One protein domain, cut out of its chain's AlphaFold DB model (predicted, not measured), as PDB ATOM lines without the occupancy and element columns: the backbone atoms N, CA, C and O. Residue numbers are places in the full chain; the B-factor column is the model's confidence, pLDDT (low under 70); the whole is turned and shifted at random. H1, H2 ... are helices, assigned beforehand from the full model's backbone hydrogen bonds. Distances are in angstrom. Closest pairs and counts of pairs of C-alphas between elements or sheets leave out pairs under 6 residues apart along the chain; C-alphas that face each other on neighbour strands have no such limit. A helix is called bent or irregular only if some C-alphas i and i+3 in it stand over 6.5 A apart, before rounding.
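What this domain is: This is residues 8 to 65 of the 139 residues of an uncharacterized protein of Halobellus limi (UniProt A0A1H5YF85). Two long helices, H1 and H2, lie side by side and run opposite ways, making one long helical hairpin with a tight turn at one end. At the other end a short tail, residues 60 to 65, turns away on the side of H2 that is farther from H1. The printed part has 58 residues with two named helices, H1 then H2, and no named strand, and the class is all helix. The whole is only just loose, close to compact, with a radius of gyration of the C-alphas of 12.7 A, and its outline is flat, spanning 39 by 24 by 11 A.

How they stand to each other: H1, residues 9 to 33, and H2, residues 37 to 59, form a helical hairpin. They touch, with 63 pairs of C-alphas within 8 A. The closest C-alphas of the two helices are those of Thr 21 and Ala 47, 3.8 A apart. The two centres are 7.0 A apart. The lines of H1 and H2 stand at a shallow tilt of 20 degrees, and the helices run opposite ways. In both H1 and H2, every O i to N i+4 pair is within hydrogen-bond range.

Where its parts are: Asp 8 comes before H1. H1 runs from Arg 9, C-alpha at (-8.242, 13.067, -37.595), to Ser 33, C-alpha at (-26.040, 41.438, -51.593), a length of 36.3 A over 25 residues. Residues 34 to 36 make the tight link to H2. H2 runs from Ala 37 to Thr 59, C-alpha at (-12.661, 19.577, -27.991), a length of 32.7 A over 23 residues. Neither helix is bent.

The domain as a whole: The two C-alphas farthest apart are those of Asp 8 and Gly 35, at 40.3 A. The C-alphas of Asp 8 and Ser 65, the first and last printed residues, are 25.4 A apart. The printed part has no cut and no long link. The mean pLDDT of the printed part is 90.6, and residues 63 to 65 are under 70 in this predicted model.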
ATOM      1  N   ASP A   8      -3.575  13.816 -38.293       85.69
ATOM      2  CA  ASP A   8      -4.430  13.467 -37.167       85.69
ATOM      3  C   ASP A   8      -5.883  13.850 -37.495       85.69
ATOM      4  O   ASP A   8      -6.163  14.953 -37.976       85.69
ATOM      5  N   ARG A   9      -6.816  12.922 -37.257       85.06
ATOM      6  CA  ARG A   9      -8.242  13.067 -37.595       85.06
ATOM      7  C   ARG A   9      -8.836  14.355 -37.024       85.06
ATOM      8  O   ARG A   9      -9.711  14.942 -37.656       85.06
ATOM      9  N   ARG A  10      -8.325  14.820 -35.877       87.31
ATOM     10  CA  ARG A  10      -8.702  16.103 -35.262       87.31
ATOM     11  C   ARG A  10      -8.398  17.294 -36.167       87.31
ATOM     12  O   ARG A  10      -9.255  18.143 -36.377       87.31
ATOM     13  N   HIS A  11      -7.205  17.321 -36.756       90.00
ATOM     14  CA  HIS A  11      -6.772  18.390 -37.651       90.00
ATOM     15  C   HIS A  11      -7.567  18.374 -38.957       90.00
ATOM     16  O   HIS A  11      -7.974  19.426 -39.442       90.00
ATOM     17  N   VAL A  12      -7.845  17.184 -39.498       91.69
ATOM     18  CA  VAL A  12      -8.692  17.040 -40.693       91.69
ATOM     19  C   VAL A  12     -10.105  17.562 -40.418       91.69
ATOM     20  O   VAL A  12     -10.613  18.370 -41.193       91.69
ATOM     21  N   GLY A  13     -10.722  17.156 -39.303       91.50
ATOM     22  CA  GLY A  13     -12.053  17.626 -38.909       91.50
ATOM     23  C   GLY A  13     -12.103  19.137 -38.676       91.50
ATOM     24  O   GLY A  13     -12.996  19.805 -39.196       91.50
ATOM     25  N   PHE A  14     -11.107  19.687 -37.976       93.31
ATOM     26  CA  PHE A  14     -10.965  21.125 -37.761       93.31
ATOM     27  C   PHE A  14     -10.883  21.902 -39.080       93.31
ATOM     28  O   PHE A  14     -11.648  22.840 -39.288       93.31
ATOM     29  N   LEU A  15      -9.994  21.493 -39.991       96.19
ATOM     30  CA  LEU A  15      -9.787  22.188 -41.264       96.19
ATOM     31  C   LEU A  15     -11.017  22.113 -42.172       96.19
ATOM     32  O   LEU A  15     -11.371  23.113 -42.795       96.19
ATOM     33  N   LEU A  16     -11.688  20.959 -42.235       95.06
ATOM     34  CA  LEU A  16     -12.921  20.809 -43.010       95.06
ATOM     35  C   LEU A  16     -14.058  21.663 -42.441       95.06
ATOM     36  O   LEU A  16     -14.746  22.344 -43.201       95.06
ATOM     37  N   GLY A  17     -14.235  21.661 -41.117       94.94
ATOM     38  CA  GLY A  17     -15.237  22.494 -40.456       94.94
ATOM     39  C   GLY A  17     -14.967  23.985 -40.669       94.94
ATOM     40  O   GLY A  17     -15.858  24.714 -41.099       94.94
ATOM     41  N   LEU A  18     -13.715  24.421 -40.500       95.88
ATOM     42  CA  LEU A  18     -13.294  25.800 -40.750       95.88
ATOM     43  C   LEU A  18     -13.515  26.216 -42.211       95.88
ATOM     44  O   LEU A  18     -13.993  27.322 -42.472       95.88
ATOM     45  N   ALA A  19     -13.205  25.336 -43.166       97.12
ATOM     46  CA  ALA A  19     -13.452  25.585 -44.581       97.12
ATOM     47  C   ALA A  19     -14.954  25.752 -44.863       97.12
ATOM     48  O   ALA A  19     -15.345  26.708 -45.535       97.12
ATOM     49  N   ALA A  20     -15.805  24.887 -44.304       96.44
ATOM     50  CA  ALA A  20     -17.257  25.015 -44.416       96.44
ATOM     51  C   ALA A  20     -17.770  26.322 -43.784       96.44
ATOM     52  O   ALA A  20     -18.592  27.011 -44.391       96.44
ATOM     53  N   THR A  21     -17.235  26.718 -42.623       95.56
ATOM     54  CA  THR A  21     -17.531  28.013 -41.992       95.56
ATOM     55  C   THR A  21     -17.173  29.183 -42.891       95.56
ATOM     56  O   THR A  21     -18.013  30.046 -43.147       95.56
ATOM     57  N   SER A  22     -15.952  29.197 -43.417       97.19
ATOM     58  CA  SER A  22     -15.464  30.266 -44.286       97.19
ATOM     59  C   SER A  22     -16.289  30.385 -45.576       97.19
ATOM     60  O   SER A  22     -16.721  31.481 -45.950       97.19
ATOM     61  N   LEU A  23     -16.582  29.255 -46.229       97.25
ATOM     62  CA  LEU A  23     -17.400  29.208 -47.444       97.25
ATOM     63  C   LEU A  23     -18.847  29.636 -47.181       97.25
ATOM     64  O   LEU A  23     -19.415  30.389 -47.972       97.25
ATOM     65  N   GLY A  24     -19.439  29.197 -46.069       96.38
ATOM     66  CA  GLY A  24     -20.785  29.595 -45.662       96.38
ATOM     67  C   GLY A  24     -20.889  31.099 -45.394       96.38
ATOM     68  O   GLY A  24     -21.774  31.756 -45.936       96.38
ATOM     69  N   LEU A  25     -19.954  31.677 -44.634       94.06
ATOM     70  CA  LEU A  25     -19.950  33.117 -44.349       94.06
ATOM     71  C   LEU A  25     -19.784  33.950 -45.626       94.06
ATOM     72  O   LEU A  25     -20.595  34.836 -45.897       94.06
ATOM     73  N   SER A  26     -18.771  33.641 -46.440       96.19
ATOM     74  CA  SER A  26     -18.510  34.370 -47.691       96.19
ATOM     75  C   SER A  26     -19.676  34.269 -48.682       96.19
ATOM     76  O   SER A  26     -20.122  35.291 -49.206       96.19
ATOM     77  N   SER A  27     -20.241  33.073 -48.874       96.50
ATOM     78  CA  SER A  27     -21.424  32.873 -49.727       96.50
ATOM     79  C   SER A  27     -22.642  33.625 -49.194       96.50
ATOM     80  O   SER A  27     -23.402  34.202 -49.970       96.50
ATOM     81  N   GLY A  28     -22.816  33.654 -47.870       95.25
ATOM     82  CA  GLY A  28     -23.897  34.375 -47.208       95.25
ATOM     83  C   GLY A  28     -23.872  35.870 -47.516       95.25
ATOM     84  O   GLY A  28     -24.903  36.419 -47.900       95.25
ATOM     85  N   PHE A  29     -22.703  36.515 -47.438       93.50
ATOM     86  CA  PHE A  29     -22.562  37.933 -47.789       93.50
ATOM     87  C   PHE A  29     -22.876  38.206 -49.261       93.50
ATOM     88  O   PHE A  29     -23.623  39.136 -49.569       93.50
ATOM     89  N   ILE A  30     -22.363  37.369 -50.167       96.31
ATOM     90  CA  ILE A  30     -22.623  37.498 -51.606       96.31
ATOM     91  C   ILE A  30     -24.127  37.378 -51.875       96.31
ATOM     92  O   ILE A  30     -24.729  38.263 -52.479       96.31
ATOM     93  N   TRP A  31     -24.777  36.332 -51.373       97.19
ATOM     94  CA  TRP A  31     -26.202  36.113 -51.619       97.19
ATOM     95  C   TRP A  31     -27.108  37.121 -50.914       97.19
ATOM     96  O   TRP A  31     -28.176  37.431 -51.440       97.19
ATOM     97  N   ALA A  32     -26.688  37.675 -49.775       93.88
ATOM     98  CA  ALA A  32     -27.385  38.791 -49.143       93.88
ATOM     99  C   ALA A  32     -27.328  40.043 -50.027       93.88
ATOM    100  O   ALA A  32     -28.352  40.692 -50.226       93.88
ATOM    101  N   SER A  33     -26.173  40.329 -50.641       92.81
ATOM    102  CA  SER A  33     -26.040  41.438 -51.593       92.81
ATOM    103  C   SER A  33     -26.912  41.267 -52.844       92.81
ATOM    104  O   SER A  33     -27.309  42.261 -53.437       92.81
ATOM    105  N   GLU A  34     -27.275  40.028 -53.201       95.19
ATOM    106  CA  GLU A  34     -28.191  39.678 -54.301       95.19
ATOM    107  C   GLU A  34     -29.667  39.544 -53.861       95.19
ATOM    108  O   GLU A  34     -30.528  39.212 -54.676       95.19
ATOM    109  N   GLY A  35     -29.980  39.712 -52.571       91.94
ATOM    110  CA  GLY A  35     -31.336  39.546 -52.033       91.94
ATOM    111  C   GLY A  35     -31.835  38.094 -52.001       91.94
ATOM    112  O   GLY A  35     -33.031  37.844 -51.829       91.94
ATOM    113  N   ARG A  36     -30.948  37.102 -52.153       95.75
ATOM    114  CA  ARG A  36     -31.286  35.668 -52.216       95.75
ATOM    115  C   ARG A  36     -31.440  35.051 -50.822       95.75
ATOM    116  O   ARG A  36     -30.673  34.173 -50.431       95.75
ATOM    117  N   ALA A  37     -32.468  35.476 -50.089       93.56
ATOM    118  CA  ALA A  37     -32.685  35.143 -48.676       93.56
ATOM    119  C   ALA A  37     -32.603  33.644 -48.329       93.56
ATOM    120  O   ALA A  37     -31.922  33.276 -47.377       93.56
ATOM    121  N   VAL A  38     -33.232  32.762 -49.116       94.75
ATOM    122  CA  VAL A  38     -33.182  31.306 -48.865       94.75
ATOM    123  C   VAL A  38     -31.743  30.789 -48.887       94.75
ATOM    124  O   VAL A  38     -31.355  29.980 -48.049       94.75
ATOM    125  N   ARG A  39     -30.922  31.290 -49.817       96.75
ATOM    126  CA  ARG A  39     -29.519  30.884 -49.905       96.75
ATOM    127  C   ARG A  39     -28.706  31.431 -48.738       96.75
ATOM    128  O   ARG A  39     -27.835  30.725 -48.250       96.75
ATOM    129  N   VAL A  40     -29.020  32.634 -48.256       95.62
ATOM    130  CA  VAL A  40     -28.396  33.202 -47.049       95.62
ATOM    131  C   VAL A  40     -28.645  32.307 -45.835       95.62
ATOM    132  O   VAL A  40     -27.700  32.008 -45.114       95.62
ATOM    133  N   VAL A  41     -29.872  31.804 -45.659       93.94
ATOM    134  CA  VAL A  41     -30.192  30.856 -44.575       93.94
ATOM    135  C   VAL A  41     -29.363  29.577 -44.704       93.94
ATOM    136  O   VAL A  41     -28.724  29.169 -43.739       93.94
ATOM    137  N   VAL A  42     -29.290  28.984 -45.901       96.50
ATOM    138  CA  VAL A  42     -28.462  27.788 -46.148       96.50
ATOM    139  C   VAL A  42     -26.980  28.058 -45.864       96.50
ATOM    140  O   VAL A  42     -26.305  27.225 -45.256       96.50
ATOM    141  N   ALA A  43     -26.470  29.219 -46.273       96.44
ATOM    142  CA  ALA A  43     -25.086  29.620 -46.048       96.44
ATOM    143  C   ALA A  43     -24.781  29.788 -44.553       96.44
ATOM    144  O   ALA A  43     -23.771  29.283 -44.070       96.44
ATOM    145  N   ALA A  44     -25.688  30.429 -43.811       93.94
ATOM    146  CA  ALA A  44     -25.578  30.604 -42.370       93.94
ATOM    147  C   ALA A  44     -25.644  29.264 -41.623       93.94
ATOM    148  O   ALA A  44     -24.818  29.016 -40.748       93.94
ATOM    149  N   SER A  45     -26.558  28.363 -42.005       93.44
ATOM    150  CA  SER A  45     -26.608  27.005 -41.451       93.44
ATOM    151  C   SER A  45     -25.321  26.234 -41.741       93.44
ATOM    152  O   SER A  45     -24.757  25.627 -40.835       93.44
ATOM    153  N   THR A  46     -24.813  26.305 -42.974       96.38
ATOM    154  CA  THR A  46     -23.530  25.685 -43.350       96.38
ATOM    155  C   THR A  46     -22.397  26.230 -42.492       96.38
ATOM    156  O   THR A  46     -21.581  25.461 -41.987       96.38
ATOM    157  N   ALA A  47     -22.373  27.547 -42.274       94.75
ATOM    158  CA  ALA A  47     -21.336  28.170 -41.478       94.75
ATOM    159  C   ALA A  47     -21.375  27.730 -40.010       94.75
ATOM    160  O   ALA A  47     -20.333  27.411 -39.431       94.75
ATOM    161  N   TRP A  48     -22.583  27.668 -39.445       92.19
ATOM    162  CA  TRP A  48     -22.842  27.225 -38.081       92.19
ATOM    163  C   TRP A  48     -22.436  25.765 -37.863       92.19
ATOM    164  O   TRP A  48     -21.666  25.464 -36.955       92.19
ATOM    165  N   PHE A  49     -22.887  24.849 -38.723       92.31
ATOM    166  CA  PHE A  49     -22.523  23.435 -38.607       92.31
ATOM    167  C   PHE A  49     -21.043  23.183 -38.904       92.31
ATOM    168  O   PHE A  49     -20.443  22.324 -38.261       92.31
ATOM    169  N   GLY A  50     -20.432  23.954 -39.809       93.44
ATOM    170  CA  GLY A  50     -18.983  23.947 -40.010       93.44
ATOM    171  C   GLY A  50     -18.229  24.303 -38.728       93.44
ATOM    172  O   GLY A  50     -17.290  23.600 -38.353       93.44
ATOM    173  N   TYR A  51     -18.702  25.321 -38.001       92.56
ATOM    174  CA  TYR A  51     -18.104  25.744 -36.736       92.56
ATOM    175  C   TYR A  51     -18.253  24.653 -35.674       92.56
ATOM    176  O   TYR A  51     -17.261  24.267 -35.062       92.56
ATOM    177  N   LEU A  52     -19.458  24.098 -35.505       89.50
ATOM    178  CA  LEU A  52     -19.705  23.015 -34.548       89.50
ATOM    179  C   LEU A  52     -18.850  21.778 -34.846       89.50
ATOM    180  O   LEU A  52     -18.314  21.165 -33.925       89.50
ATOM    181  N   ALA A  53     -18.683  21.425 -36.123       89.50
ATOM    182  CA  ALA A  53     -17.827  20.319 -36.535       89.50
ATOM    183  C   ALA A  53     -16.348  20.597 -36.229       89.50
ATOM    184  O   ALA A  53     -15.660  19.725 -35.696       89.50
ATOM    185  N   ALA A  54     -15.864  21.810 -36.521       91.06
ATOM    186  CA  ALA A  54     -14.495  22.209 -36.208       91.06
ATOM    187  C   ALA A  54     -14.238  22.207 -34.696       91.06
ATOM    188  O   ALA A  54     -13.216  21.691 -34.246       91.06
ATOM    189  N   HIS A  55     -15.187  22.732 -33.919       88.94
ATOM    190  CA  HIS A  55     -15.140  22.747 -32.464       88.94
ATOM    191  C   HIS A  55     -15.085  21.325 -31.901       88.94
ATOM    192  O   HIS A  55     -14.140  20.976 -31.193       88.94
ATOM    193  N   TYR A  56     -16.032  20.469 -32.295       86.31
ATOM    194  CA  TYR A  56     -16.098  19.078 -31.851       86.31
ATOM    195  C   TYR A  56     -14.835  18.286 -32.203       86.31
ATOM    196  O   TYR A  56     -14.360  17.496 -31.390       86.31
ATOM    197  N   ALA A  57     -14.247  18.512 -33.381       88.50
ATOM    198  CA  ALA A  57     -13.016  17.837 -33.787       88.50
ATOM    199  C   ALA A  57     -11.831  18.133 -32.850       88.50
ATOM    200  O   ALA A  57     -10.952  17.285 -32.686       88.50
ATOM    201  N   VAL A  58     -11.809  19.317 -32.230       87.06
ATOM    202  CA  VAL A  58     -10.741  19.749 -31.320       87.06
ATOM    203  C   VAL A  58     -11.060  19.391 -29.870       87.06
ATOM    204  O   VAL A  58     -10.201  18.854 -29.171       87.06
ATOM    205  N   THR A  59     -12.281  19.667 -29.411       84.56
ATOM    206  CA  THR A  59     -12.661  19.577 -27.991       84.56
ATOM    207  C   THR A  59     -13.331  18.256 -27.622       84.56
ATOM    208  O   THR A  59     -13.413  17.915 -26.443       84.56
ATOM    209  N   GLY A  60     -13.831  17.504 -28.608       81.81
ATOM    210  CA  GLY A  60     -14.711  16.356 -28.391       81.81
ATOM    211  C   GLY A  60     -16.103  16.735 -27.870       81.81
ATOM    212  O   GLY A  60     -16.844  15.850 -27.448       81.81
ATOM    213  N   ARG A  61     -16.462  18.030 -27.868       75.38
ATOM    214  CA  ARG A  61     -17.725  18.567 -27.336       75.38
ATOM    215  C   ARG A  61     -18.431  19.431 -28.381       75.38
ATOM    216  O   ARG A  61     -17.795  20.217 -29.081       75.38
ATOM    217  N   LEU A  62     -19.751  19.276 -28.513       70.69
ATOM    218  CA  LEU A  62     -20.562  20.091 -29.434       70.69
ATOM    219  C   LEU A  62     -20.951  21.441 -28.823       70.69
ATOM    220  O   LEU A  62     -21.099  22.417 -29.551       70.69
ATOM    221  N   LEU A  63     -21.111  21.488 -27.502       65.00
ATOM    222  CA  LEU A  63     -21.469  22.675 -26.737       65.00
ATOM    223  C   LEU A  63     -20.498  22.818 -25.563       65.00
ATOM    224  O   LEU A  63     -20.151  21.824 -24.920       65.00
ATOM    225  N   ASP A  64     -20.091  24.050 -25.272       59.38
ATOM    226  CA  ASP A  64     -19.337  24.369 -24.063       59.38
ATOM    227  C   ASP A  64     -20.315  24.464 -22.891       59.38
ATOM    228  O   ASP A  64     -21.011  25.456 -22.687       59.38
ATOM    229  N   SER A  65     -20.445  23.384 -22.134       54.47
ATOM    230  CA  SER A  65     -21.125  23.398 -20.842       54.47
ATOM    231  C   SER A  65     -20.471  22.364 -19.941       54.47
ATOM    232  O   SER A  65     -20.264  21.224 -20.348       54.47
TER     233      SER A  65